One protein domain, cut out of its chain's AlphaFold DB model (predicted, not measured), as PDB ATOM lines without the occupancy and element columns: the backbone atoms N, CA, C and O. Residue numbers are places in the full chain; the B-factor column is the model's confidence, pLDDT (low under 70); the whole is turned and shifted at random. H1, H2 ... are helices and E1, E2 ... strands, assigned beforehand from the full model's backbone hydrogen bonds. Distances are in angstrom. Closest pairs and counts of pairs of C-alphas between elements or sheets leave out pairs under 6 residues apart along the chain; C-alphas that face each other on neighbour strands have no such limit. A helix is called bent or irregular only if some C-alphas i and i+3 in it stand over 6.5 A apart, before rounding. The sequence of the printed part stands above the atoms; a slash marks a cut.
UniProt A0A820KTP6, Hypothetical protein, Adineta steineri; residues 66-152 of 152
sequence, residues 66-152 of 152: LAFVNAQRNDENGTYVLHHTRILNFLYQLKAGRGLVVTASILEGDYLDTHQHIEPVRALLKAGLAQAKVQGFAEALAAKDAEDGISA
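AT A GLANCE: This is residues 66 to 152 of the 152 residues of the protein "Hypothetical protein" of Adineta steineri (UniProt A0A820KTP6). A small parallel sheet of three strands, E1, E4 and E5, has the long helix H2 packed along one face, with H1 higher over the E1 side of that face and the short H3 on the opposite face. E1 runs on into E2, and the hairpin of E2 and E3 forms a second small sheet that reaches over to H2. The printed part has 87 residues with three named helices and five named strands, along the chain E1, E2, E3, H1, E4, H2, E5, H3; the class is mixed, and the larger sheet has the order E1, E4, E5. The whole is compact, with a radius of gyration of the C-alphas of 12.8 A and spans of 37 by 30 by 18 A.

IN THESE COORDINATES: The inner strand E4, residues 101 to 108, is 22.8 A long from C-alpha 101 at (159.763, 183.293, 153.474) to C-alpha 108. Its neighbours are E5, residues 137 to 143, 19.3 A, and E1, residues 66 to 68, which begins at (154.228, 181.602, 155.305). The hairpin is E2, residues 71 to 74, and E3, residues 79 to 82. H2, residues 111 to 131, is 29.1 A long; H1, residues 86 to 95, is 14.4 A. H3, residues 146 to 151, ends at (141.581, 182.773, 154.361).

HOW THE PARTS SIT: E4 and E5 are parallel at 22 degrees, with N 105 and O 139 2.9 A apart, within hydrogen-bond range. E1 and E4 are parallel at 33 degrees, with N 67 and O 102 at 2.9 A. E4, H2 and E5 form a strand-helix-strand unit, two parallel neighbour strands joined through a helix, with a right-handed crossover. H2 is on the sheet at a height of 6.7 A, over E4 and E5; its closest C-alphas to E5 are Arg 122 and Ala 140, 5.4 A. H2 has a kink of 38 degrees near residue 118 and is irregular, but only just: C-alphas 116 and 119 are 6.9 A apart. H1, on the same face, has a height of 10.3 A. H1 and H2 are close but not clearly touching, with C-alphas 88 and 129 at 6.5 A. H3, on the opposite face, is over E4; the C-alphas of Ile 106 and Gly 149 are 6.0 A apart. E2 and E3 are antiparallel at 140 degrees, with N 74 and O 79 at 2.8 A. The closest C-alphas of E3 and H2 are Tyr 80 and Val 121, 6.6 A. H2 and H3 are apart. Every O i to N i+4 pair is within hydrogen-bond range in H1 and H3; in H2 it is 13 of 17.

THE WHOLE: The two C-alphas farthest apart, Ala 96 and Leu 112, are 38.2 A apart. The printed part has no cut, and its links between named elements are tight. Mean pLDDT of the printed part is 87.7; residues 75 to 78 are under 70.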
ATOM      1  N   LEU A  66     155.075 180.504 154.871       93.81
ATOM      2  CA  LEU A  66     154.228 181.602 155.305       93.81
ATOM      3  C   LEU A  66     154.157 181.549 156.832       93.81
ATOM      4  O   LEU A  66     153.828 180.509 157.401       93.81
ATOM      5  N   ALA A  67     154.507 182.644 157.497       92.81
ATOM      6  CA  ALA A  67     154.502 182.729 158.948       92.81
ATOM      7  C   ALA A  67     153.647 183.899 159.414       92.81
ATOM      8  O   ALA A  67     153.922 185.051 159.083       92.81
ATOM      9  N   PHE A  68     152.641 183.600 160.225       92.06
ATOM     10  CA  PHE A  68     151.813 184.624 160.837       92.06
ATOM     11  C   PHE A  68     152.483 185.147 162.106       92.06
ATOM     12  O   PHE A  68     152.844 184.378 162.999       92.06
ATOM     13  N   VAL A  69     152.670 186.460 162.171       91.19
ATOM     14  CA  VAL A  69     153.220 187.160 163.332       91.19
ATOM     15  C   VAL A  69     152.174 188.157 163.782       91.19
ATOM     16  O   VAL A  69     151.818 189.058 163.033       91.19
ATOM     17  N   ASN A  70     151.671 187.986 164.999       87.94
ATOM     18  CA  ASN A  70     150.641 188.867 165.528       87.94
ATOM     19  C   ASN A  70     151.268 190.208 165.948       87.94
ATOM     20  O   ASN A  70     152.183 190.235 166.779       87.94
ATOM     21  N   ALA A  71     150.786 191.305 165.367       85.94
ATOM     22  CA  ALA A  71     151.077 192.657 165.819       85.94
ATOM     23  C   ALA A  71     149.905 193.159 166.669       85.94
ATOM     24  O   ALA A  71     148.836 193.455 166.139       85.94
ATOM     25  N   GLN A  72     150.112 193.286 167.980       81.56
ATOM     26  CA  GLN A  72     149.090 193.830 168.871       81.56
ATOM     27  C   GLN A  72     149.308 195.323 169.067       81.56
ATOM     28  O   GLN A  72     150.446 195.808 169.123       81.56
ATOM     29  N   ARG A  73     148.201 196.052 169.172       78.62
ATOM     30  CA  ARG A  73     148.217 197.458 169.547       78.62
ATOM     31  C   ARG A  73     148.470 197.546 171.048       78.62
ATOM     32  O   ARG A  73     147.760 196.935 171.834       78.62
ATOM     33  N   ASN A  74     149.496 198.288 171.437       75.56
ATOM     34  CA  ASN A  74     149.716 198.631 172.829       75.56
ATOM     35  C   ASN A  74     148.804 199.811 173.192       75.56
ATOM     36  O   ASN A  74     148.966 200.909 172.646       75.56
ATOM     37  N   ASP A  75     147.861 199.573 174.102       63.78
ATOM     38  CA  ASP A  75     146.840 200.535 174.526       63.78
ATOM     39  C   ASP A  75     147.426 201.780 175.211       63.78
ATOM     40  O   ASP A  75     146.825 202.850 175.159       63.78
ATOM     41  N   GLU A  76     148.627 201.685 175.790       62.97
ATOM     42  CA  GLU A  76     149.247 202.797 176.526       62.97
ATOM     43  C   GLU A  76     149.849 203.869 175.603       62.97
ATOM     44  O   GLU A  76     149.785 205.059 175.903       62.97
ATOM     45  N   ASN A  77     150.405 203.461 174.457       63.06
ATOM     46  CA  ASN A  77     151.142 204.350 173.545       63.06
ATOM     47  C   ASN A  77     150.544 204.406 172.129       63.06
ATOM     48  O   ASN A  77     151.107 205.061 171.251       63.06
ATOM     49  N   GLY A  78     149.459 203.670 171.863       67.75
ATOM     50  CA  GLY A  78     148.844 203.564 170.537       67.75
ATOM     51  C   GLY A  78     149.760 202.968 169.458       67.75
ATOM     52  O   GLY A  78     149.472 203.110 168.271       67.75
ATOM     53  N   THR A  79     150.865 202.327 169.851       73.50
ATOM     54  CA  THR A  79     151.888 201.767 168.954       73.50
ATOM     55  C   THR A  79     151.732 200.258 168.824       73.50
ATOM     56  O   THR A  79     151.328 199.588 169.767       73.50
ATOM     57  N   TYR A  80     152.062 199.712 167.655       80.44
ATOM     58  CA  TYR A  80     152.022 198.269 167.426       80.44
ATOM     59  C   TYR A  80     153.331 197.615 167.854       80.44
ATOM     60  O   TYR A  80     154.415 198.102 167.526       80.44
ATOM     61  N   VAL A  81     153.228 196.486 168.550       83.56
ATOM     62  CA  VAL A  81     154.370 195.670 168.967       83.56
ATOM     63  C   VAL A  81     154.188 194.255 168.429       83.56
ATOM     64  O   VAL A  81     153.087 193.705 168.437       83.56
ATOM     65  N   LEU A  82     155.277 193.654 167.941       83.75
ATOM     66  CA  LEU A  82     155.263 192.259 167.508       83.75
ATOM     67  C   LEU A  82     155.237 191.346 168.726       83.75
ATOM     68  O   LEU A  82     156.170 191.343 169.533       83.75
ATOM     69  N   HIS A  83     154.206 190.517 168.815       80.69
ATOM     70  CA  HIS A  83     154.170 189.423 169.766       80.69
ATOM     71  C   HIS A  83     154.875 188.198 169.177       80.69
ATOM     72  O   HIS A  83     154.874 187.956 167.972       80.69
ATOM     73  N   HIS A  84     155.486 187.396 170.051       78.56
ATOM     74  CA  HIS A  84     156.116 186.122 169.689       78.56
ATOM     75  C   HIS A  84     157.248 186.209 168.643       78.56
ATOM     76  O   HIS A  84     157.408 185.304 167.828       78.56
ATOM     77  N   THR A  85     158.136 187.208 168.729       81.69
ATOM     78  CA  THR A  85     159.306 187.388 167.832       81.69
ATOM     79  C   THR A  85     160.216 186.153 167.711       81.69
ATOM     80  O   THR A  85     160.969 186.016 166.748       81.69
ATOM     81  N   ARG A  86     160.131 185.196 168.647       90.62
ATOM     82  CA  ARG A  86     160.834 183.902 168.573       90.62
ATOM     83  C   ARG A  86     160.494 183.106 167.310       90.62
ATOM     84  O   ARG A  86     161.352 182.357 166.849       90.62
ATOM     85  N   ILE A  87     159.307 183.295 166.729       91.75
ATOM     86  CA  ILE A  87     158.941 182.654 165.463       91.75
ATOM     87  C   ILE A  87     159.882 183.071 164.327       91.75
ATOM     88  O   ILE A  87     160.282 182.229 163.533       91.75
ATOM     89  N   LEU A  88     160.351 184.324 164.307       91.31
ATOM     90  CA  LEU A  88     161.299 184.805 163.297       91.31
ATOM     91  C   LEU A  88     162.659 184.102 163.418       91.31
ATOM     92  O   LEU A  88     163.249 183.699 162.417       91.31
ATOM     93  N   ASN A  89     163.126 183.872 164.648       92.56
ATOM     94  CA  ASN A  89     164.351 183.106 164.893       92.56
ATOM     95  C   ASN A  89     164.191 181.632 164.494       92.56
ATOM     96  O   ASN A  89     165.128 181.025 163.977       92.56
ATOM     97  N   PHE A  90     163.004 181.059 164.695       93.12
ATOM     98  CA  PHE A  90     162.695 179.707 164.236       93.12
ATOM     99  C   PHE A  90     162.702 179.609 162.701       93.12
ATOM    100  O   PHE A  90     163.293 178.680 162.152       93.12
ATOM    101  N   LEU A  91     162.151 180.604 161.995       92.94
ATOM    102  CA  LEU A  91     162.229 180.680 160.530       92.94
ATOM    103  C   LEU A  91     163.678 180.726 160.048       92.94
ATOM    104  O   LEU A  91     164.031 180.021 159.100       92.94
ATOM    105  N   TYR A  92     164.536 181.495 160.724       92.81
ATOM    106  CA  TYR A  92     165.963 181.506 160.418       92.81
ATOM    107  C   TYR A  92     166.581 180.112 160.557       92.81
ATOM    108  O   TYR A  92     167.300 179.685 159.660       92.81
ATOM    109  N   GLN A  93     166.281 179.373 161.625       92.50
ATOM    110  CA  GLN A  93     166.813 178.020 161.826       92.50
ATOM    111  C   GLN A  93     166.310 177.031 160.768       92.50
ATOM    112  O   GLN A  93     167.085 176.212 160.278       92.50
ATOM    113  N   LEU A  94     165.043 177.139 160.363       92.06
ATOM    114  CA  LEU A  94     164.442 176.244 159.374       92.06
ATOM    115  C   LEU A  94     164.948 176.506 157.945       92.06
ATOM    116  O   LEU A  94     164.968 175.603 157.107       92.06
ATOM    117  N   LYS A  95     165.349 177.747 157.653       92.12
ATOM    118  CA  LYS A  95     165.734 178.194 156.306       92.12
ATOM    119  C   LYS A  95     167.180 178.621 156.137       92.12
ATOM    120  O   LYS A  95     167.590 178.920 155.016       92.12
ATOM    121  N   ALA A  96     167.946 178.671 157.221       89.62
ATOM    122  CA  ALA A  96     169.263 179.301 157.275       89.62
ATOM    123  C   ALA A  96     169.268 180.715 156.649       89.62
ATOM    124  O   ALA A  96     170.226 181.107 155.984       89.62
ATOM    125  N   GLY A  97     168.153 181.444 156.796       80.81
ATOM    126  CA  GLY A  97     167.948 182.778 156.224       80.81
ATOM    127  C   GLY A  97     167.823 182.839 154.694       80.81
ATOM    128  O   GLY A  97     167.985 183.922 154.138       80.81
ATOM    129  N   ARG A  98     167.567 181.714 154.005       82.75
ATOM    130  CA  ARG A  98     167.487 181.630 152.533       82.75
ATOM    131  C   ARG A  98     166.153 181.073 152.031       82.75
ATOM    132  O   ARG A  98     165.459 180.335 152.723       82.75
ATOM    133  N   GLY A  99     165.865 181.314 150.755       86.12
ATOM    134  CA  GLY A  99     164.646 180.836 150.099       86.12
ATOM    135  C   GLY A  99     163.460 181.767 150.336       86.12
ATOM    136  O   GLY A  99     163.628 182.876 150.833       86.12
ATOM    137  N   LEU A 100     162.265 181.324 149.946       91.19
ATOM    138  CA  LEU A 100     161.061 182.138 150.065       91.19
ATOM    139  C   LEU A 100     160.448 182.003 151.464       91.19
ATOM    140  O   LEU A 100     159.985 180.923 151.851       91.19
ATOM    141  N   VAL A 101     160.461 183.112 152.200       94.12
ATOM    142  CA  VAL A 101     159.763 183.293 153.474       94.12
ATOM    143  C   VAL A 101     158.897 184.540 153.363       94.12
ATOM    144  O   VAL A 101     159.390 185.603 152.986       94.12
ATOM    145  N   VAL A 102     157.620 184.408 153.696       95.00
ATOM    146  CA  VAL A 102     156.663 185.511 153.775       95.00
ATOM    147  C   VAL A 102     156.157 185.573 155.209       95.00
ATOM    148  O   VAL A 102     155.683 184.573 155.744       95.00
ATOM    149  N   THR A 103     156.281 186.725 155.858       94.25
ATOM    150  CA  THR A 103     155.652 186.975 157.157       94.25
ATOM    151  C   THR A 103     154.427 187.839 156.966       94.25
ATOM    152  O   THR A 103     154.545 188.909 156.372       94.25
ATOM    153  N   ALA A 104     153.293 187.409 157.502       93.94
ATOM    154  CA  ALA A 104     152.040 188.142 157.444       93.94
ATOM    155  C   ALA A 104     151.587 188.535 158.857       93.94
ATOM    156  O   ALA A 104     151.707 187.740 159.788       93.94
ATOM    157  N   SER A 105     151.052 189.742 159.017       93.06
ATOM    158  CA  SER A 105     150.288 190.133 160.208       93.06
ATOM    159  C   SER A 105     148.887 190.538 159.797       93.06
ATOM    160  O   SER A 105     148.720 191.289 158.838       93.06
ATOM    161  N   ILE A 106     147.897 190.077 160.552       91.88
ATOM    162  CA  ILE A 106     146.496 190.441 160.361       91.88
ATOM    163  C   ILE A 106     146.143 191.460 161.438       91.88
ATOM    164  O   ILE A 106     146.416 191.241 162.618       91.88
ATOM    165  N   LEU A 107     145.607 192.594 161.010       90.19
ATOM    166  CA  LEU A 107     145.095 193.653 161.860       90.19
ATOM    167  C   LEU A 107     143.573 193.557 161.837       90.19
ATOM    168  O   LEU A 107     142.950 193.827 160.810       90.19
ATOM    169  N   GLU A 108     143.006 193.143 162.963       88.50
ATOM    170  CA  GLU A 108     141.560 193.030 163.142       88.50
ATOM    171  C   GLU A 108     140.935 194.429 163.206       88.50
ATOM    172  O   GLU A 108     141.364 195.284 163.986       88.50
ATOM    173  N   GLY A 109     139.947 194.688 162.354       86.12
ATOM    174  CA  GLY A 109     139.230 195.959 162.307       86.12
ATOM    175  C   GLY A 109     138.610 196.256 160.947       86.12
ATOM    176  O   GLY A 109     138.745 195.495 159.988       86.12
ATOM    177  N   ASP A 110     137.927 197.395 160.853       85.00
ATOM    178  CA  ASP A 110     137.426 197.878 159.569       85.00
ATOM    179  C   ASP A 110     138.581 198.436 158.726       85.00
ATOM    180  O   ASP A 110     139.494 199.096 159.228       85.00
ATOM    181  N   TYR A 111     138.541 198.186 157.419       83.56
ATOM    182  CA  TYR A 111     139.605 198.576 156.498       83.56
ATOM    183  C   TYR A 111     139.835 200.091 156.503       83.56
ATOM    184  O   TYR A 111     140.980 200.533 156.452       83.56
ATOM    185  N   LEU A 112     138.769 200.892 156.590       85.06
ATOM    186  CA  LEU A 112     138.862 202.356 156.529       85.06
ATOM    187  C   LEU A 112     139.699 202.949 157.669       85.06
ATOM    188  O   LEU A 112     140.463 203.889 157.439       85.06
ATOM    189  N   ASP A 113     139.606 202.361 158.859       83.00
ATOM    190  CA  ASP A 113     140.335 202.817 160.040       83.00
ATOM    191  C   ASP A 113     141.720 202.159 160.118       83.00
ATOM    192  O   ASP A 113     142.736 202.815 160.359       83.00
ATOM    193  N   THR A 114     141.785 200.856 159.842       82.81
ATOM    194  CA  THR A 114     142.996 200.054 160.033       82.81
ATOM    195  C   THR A 114     144.015 200.224 158.900       82.81
ATOM    196  O   THR A 114     145.208 199.999 159.114       82.81
ATOM    197  N   HIS A 115     143.612 200.697 157.713       85.31
ATOM    198  CA  HIS A 115     144.522 200.889 156.574       85.31
ATOM    199  C   HIS A 115     145.720 201.795 156.901       85.31
ATOM    200  O   HIS A 115     146.842 201.523 156.471       85.31
ATOM    201  N   GLN A 116     145.520 202.825 157.729       86.75
ATOM    202  CA  GLN A 116     146.590 203.737 158.154       86.75
ATOM    203  C   GLN A 116     147.693 203.031 158.960       86.75
ATOM    204  O   GLN A 116     148.827 203.506 159.036       86.75
ATOM    205  N   HIS A 117     147.372 201.883 159.554       87.06
ATOM    206  CA  HIS A 117     148.273 201.100 160.387       87.06
ATOM    207  C   HIS A 117     148.987 199.969 159.629       87.06
ATOM    208  O   HIS A 117     149.935 199.390 160.161       87.06
ATOM    209  N   ILE A 118     148.615 199.694 158.375       90.38
ATOM    210  CA  ILE A 118     149.221 198.626 157.562       90.38
ATOM    211  C   ILE A 118     150.708 198.895 157.303       90.38
ATOM    212  O   ILE A 118     151.552 198.057 157.611       90.38
ATOM    213  N   GLU A 119     151.052 200.069 156.770       91.31
ATOM    214  CA  GLU A 119     152.447 200.429 156.478       91.31
ATOM    215  C   GLU A 119     153.370 200.433 157.709       91.31
ATOM    216  O   GLU A 119     154.453 199.840 157.630       91.31
ATOM    217  N   PRO A 120     153.002 201.033 158.863       91.25
ATOM    218  CA  PRO A 120     153.867 200.992 160.039       91.25
ATOM    219  C   PRO A 120     154.053 199.568 160.579       91.25
ATOM    220  O   PRO A 120     155.169 199.208 160.956       91.25
ATOM    221  N   VAL A 121     153.017 198.724 160.552       91.94
ATOM    222  CA  VAL A 121     153.130 197.310 160.957       91.94
ATOM    223  C   VAL A 121     153.993 196.522 159.971       91.94
ATOM    224  O   VAL A 121     154.860 195.748 160.378       91.94
ATOM    225  N   ARG A 122     153.848 196.773 158.667       94.12
ATOM    226  CA  ARG A 122     154.712 196.192 157.632       94.12
ATOM    227  C   ARG A 122     156.177 196.588 157.847       94.12
ATOM    228  O   ARG A 122     157.062 195.740 157.738       94.12
ATOM    229  N   ALA A 123     156.458 197.848 158.181       92.81
ATOM    230  CA  ALA A 123     157.811 198.318 158.483       92.81
ATOM    231  C   ALA A 123     158.390 197.662 159.751       92.81
ATOM    232  O   ALA A 123     159.549 197.238 159.752       92.81
ATOM    233  N   LEU A 124     157.573 197.515 160.795       92.25
ATOM    234  CA  LEU A 124     157.919 196.818 162.035       92.25
ATOM    235  C   LEU A 124     158.294 195.347 161.770       92.25
ATOM    236  O   LEU A 124     159.331 194.875 162.238       92.25
ATOM    237  N   LEU A 125     157.505 194.637 160.956       92.81
ATOM    238  CA  LEU A 125     157.802 193.265 160.526       92.81
ATOM    239  C   LEU A 125     159.115 193.177 159.741       92.81
ATOM    240  O   LEU A 125     159.934 192.298 160.017       92.81
ATOM    241  N   LYS A 126     159.359 194.107 158.806       93.94
ATOM    242  CA  LYS A 126     160.631 194.176 158.060       93.94
ATOM    243  C   LYS A 126     161.824 194.354 158.999       93.94
ATOM    244  O   LYS A 126     162.842 193.687 158.817       93.94
ATOM    245  N   ALA A 127     161.699 195.210 160.013       92.75
ATOM    246  CA  ALA A 127     162.741 195.399 161.018       92.75
ATOM    247  C   ALA A 127     162.984 194.120 161.841       92.75
ATOM    248  O   ALA A 127     164.136 193.732 162.045       92.75
ATOM    249  N   GLY A 128     161.917 193.419 162.239       91.62
ATOM    250  CA  GLY A 128     162.011 192.130 162.931       91.62
ATOM    251  C   GLY A 128     162.706 191.048 162.097       91.62
ATOM    252  O   GLY A 128     163.589 190.349 162.597       91.62
ATOM    253  N   LEU A 129     162.368 190.939 160.807       92.19
ATOM    254  CA  LEU A 129     163.027 190.023 159.869       92.19
ATOM    255  C   LEU A 129     164.520 190.331 159.715       92.19
ATOM    256  O   LEU A 129     165.349 189.419 159.772       92.19
ATOM    257  N   ALA A 130     164.864 191.614 159.569       92.88
ATOM    258  CA  ALA A 130     166.248 192.059 159.467       92.88
ATOM    259  C   ALA A 130     167.048 191.711 160.734       92.88
ATOM    260  O   ALA A 130     168.166 191.201 160.635       92.88
ATOM    261  N   GLN A 131     166.459 191.902 161.920       92.62
ATOM    262  CA  GLN A 131     167.078 191.532 163.195       92.62
ATOM    263  C   GLN A 131     167.303 190.016 163.309       92.62
ATOM    264  O   GLN A 131     168.365 189.580 163.758       92.62
ATOM    265  N   ALA A 132     166.339 189.211 162.853       91.25
ATOM    266  CA  ALA A 132     166.434 187.751 162.822       91.25
ATOM    267  C   ALA A 132     167.326 187.209 161.684       91.25
ATOM    268  O   ALA A 132     167.508 185.996 161.577       91.25
ATOM    269  N   LYS A 133     167.896 188.083 160.835       92.62
ATOM    270  CA  LYS A 133     168.706 187.733 159.651       92.62
ATOM    271  C   LYS A 133     167.964 186.839 158.650       92.62
ATOM    272  O   LYS A 133     168.576 186.024 157.957       92.62
ATOM    273  N   VAL A 134     166.644 186.985 158.569       92.69
ATOM    274  CA  VAL A 134     165.801 186.259 157.616       92.69
ATOM    275  C   VAL A 134     165.610 187.120 156.374       92.69
ATOM    276  O   VAL A 134     165.092 188.231 156.457       92.69
ATOM    277  N   GLN A 135     166.011 186.606 155.210       90.38
ATOM    278  CA  GLN A 135     165.642 187.210 153.931       90.38
ATOM    279  C   GLN A 135     164.221 186.763 153.582       90.38
ATOM    280  O   GLN A 135     163.981 185.579 153.357       90.38
ATOM    281  N   GLY A 136     163.281 187.702 153.580       91.38
ATOM    282  CA  GLY A 136     161.876 187.408 153.336       91.38
ATOM    283  C   GLY A 136     161.055 188.658 153.059       91.38
ATOM    284  O   GLY A 136     161.544 189.786 153.167       91.38
ATOM    285  N   PHE A 137     159.800 188.433 152.695       94.31
ATOM    286  CA  PHE A 137     158.811 189.476 152.466       94.31
ATOM    287  C   PHE A 137     157.965 189.664 153.719       94.31
ATOM    288  O   PHE A 137     157.688 188.704 154.435       94.31
ATOM    289  N   ALA A 138     157.556 190.901 153.980       94.81
ATOM    290  CA  ALA A 138     156.685 191.239 155.093       94.81
ATOM    291  C   ALA A 138     155.417 191.881 154.558       94.81
ATOM    292  O   ALA A 138     155.492 192.881 153.840       94.81
ATOM    293  N   GLU A 139     154.285 191.322 154.959       94.19
ATOM    294  CA  GLU A 139     152.959 191.770 154.587       94.19
ATOM    295  C   GLU A 139     152.098 192.020 155.820       94.19
ATOM    296  O   GLU A 139     152.214 191.344 156.840       94.19
ATOM    297  N   ALA A 140     151.247 193.033 155.723       92.62
ATOM    298  CA  ALA A 140     150.260 193.357 156.736       92.62
ATOM    299  C   ALA A 140     148.909 193.512 156.037       92.62
ATOM    300  O   ALA A 140     148.821 194.148 154.986       92.62
ATOM    301  N   LEU A 141     147.883 192.891 156.604       91.88
ATOM    302  CA  LEU A 141     146.536 192.807 156.052       91.88
ATOM    303  C   LEU A 141     145.562 193.347 157.097       91.88
ATOM    304  O   LEU A 141     145.718 193.054 158.279       91.88
ATOM    305  N   ALA A 142     144.575 194.129 156.671       91.06
ATOM    306  CA  ALA A 142     143.452 194.517 157.518       91.06
ATOM    307  C   ALA A 142     142.257 193.627 157.170       91.06
ATOM    308  O   ALA A 142     141.887 193.544 155.998       91.06
ATOM    309  N   ALA A 143     141.685 192.963 158.167       90.19
ATOM    310  CA  ALA A 143     140.536 192.075 158.010       90.19
ATOM    311  C   ALA A 143     139.580 192.261 159.190       90.19
ATOM    312  O   ALA A 143     140.001 192.686 160.263       90.19
ATOM    313  N   LYS A 144     138.299 191.931 159.002       87.69
ATOM    314  CA  LYS A 144     137.298 192.062 160.074       87.69
ATOM    315  C   LYS A 144     137.615 191.137 161.242       87.69
ATOM    316  O   LYS A 144     137.612 191.579 162.383       87.69
ATOM    317  N   ASP A 145     137.953 189.896 160.908       87.56
ATOM    318  CA  ASP A 145     138.281 188.830 161.844       87.56
ATOM    319  C   ASP A 145     139.583 188.140 161.411       87.56
ATOM    320  O   ASP A 145     139.929 188.117 160.223       87.56
ATOM    321  N   ALA A 146     140.300 187.528 162.359       85.44
ATOM    322  CA  ALA A 146     141.508 186.761 162.051       85.44
ATOM    323  C   ALA A 146     141.243 185.599 161.084       85.44
ATOM    324  O   ALA A 146     142.083 185.314 160.236       85.44
ATOM    325  N   GLU A 147     140.089 184.937 161.190       88.94
ATOM    326  CA  GLU A 147     139.730 183.821 160.305       88.94
ATOM    327  C   GLU A 147     139.604 184.278 158.849       88.94
ATOM    328  O   GLU A 147     140.185 183.659 157.956       88.94
ATOM    329  N   ASP A 148     138.930 185.410 158.632       88.12
ATOM    330  CA  ASP A 148     138.775 186.033 157.317       88.12
ATOM    331  C   ASP A 148     140.152 186.408 156.746       88.12
ATOM    332  O   ASP A 148     140.501 186.018 155.633       88.12
ATOM    333  N   GLY A 149     141.003 187.039 157.565       86.81
ATOM    334  CA  GLY A 149     142.357 187.432 157.167       86.81
ATOM    335  C   GLY A 149     143.325 186.272 156.897       86.81
ATOM    336  O   GLY A 149     144.270 186.454 156.134       86.81
ATOM    337  N   ILE A 150     143.127 185.096 157.502       89.50
ATOM    338  CA  ILE A 150     143.923 183.888 157.207       89.50
ATOM    339  C   ILE A 150     143.466 183.246 155.890       89.50
ATOM    340  O   ILE A 150     144.272 182.611 155.210       89.50
ATOM    341  N   SER A 151     142.181 183.375 155.556       88.38
ATOM    342  CA  SER A 151     141.581 182.773 154.361       88.38
ATOM    343  C   SER A 151     141.717 183.607 153.080       88.38
ATOM    344  O   SER A 151     141.487 183.070 151.995       88.38
ATOM    345  N   ALA A 152     142.077 184.887 153.216       72.69
ATOM    346  CA  ALA A 152     142.275 185.843 152.126       72.69
ATOM    347  C   ALA A 152     143.552 185.576 151.310       72.69
ATOM    348  O   ALA A 152     143.476 185.710 150.066       72.69
TER     349      ALA A 152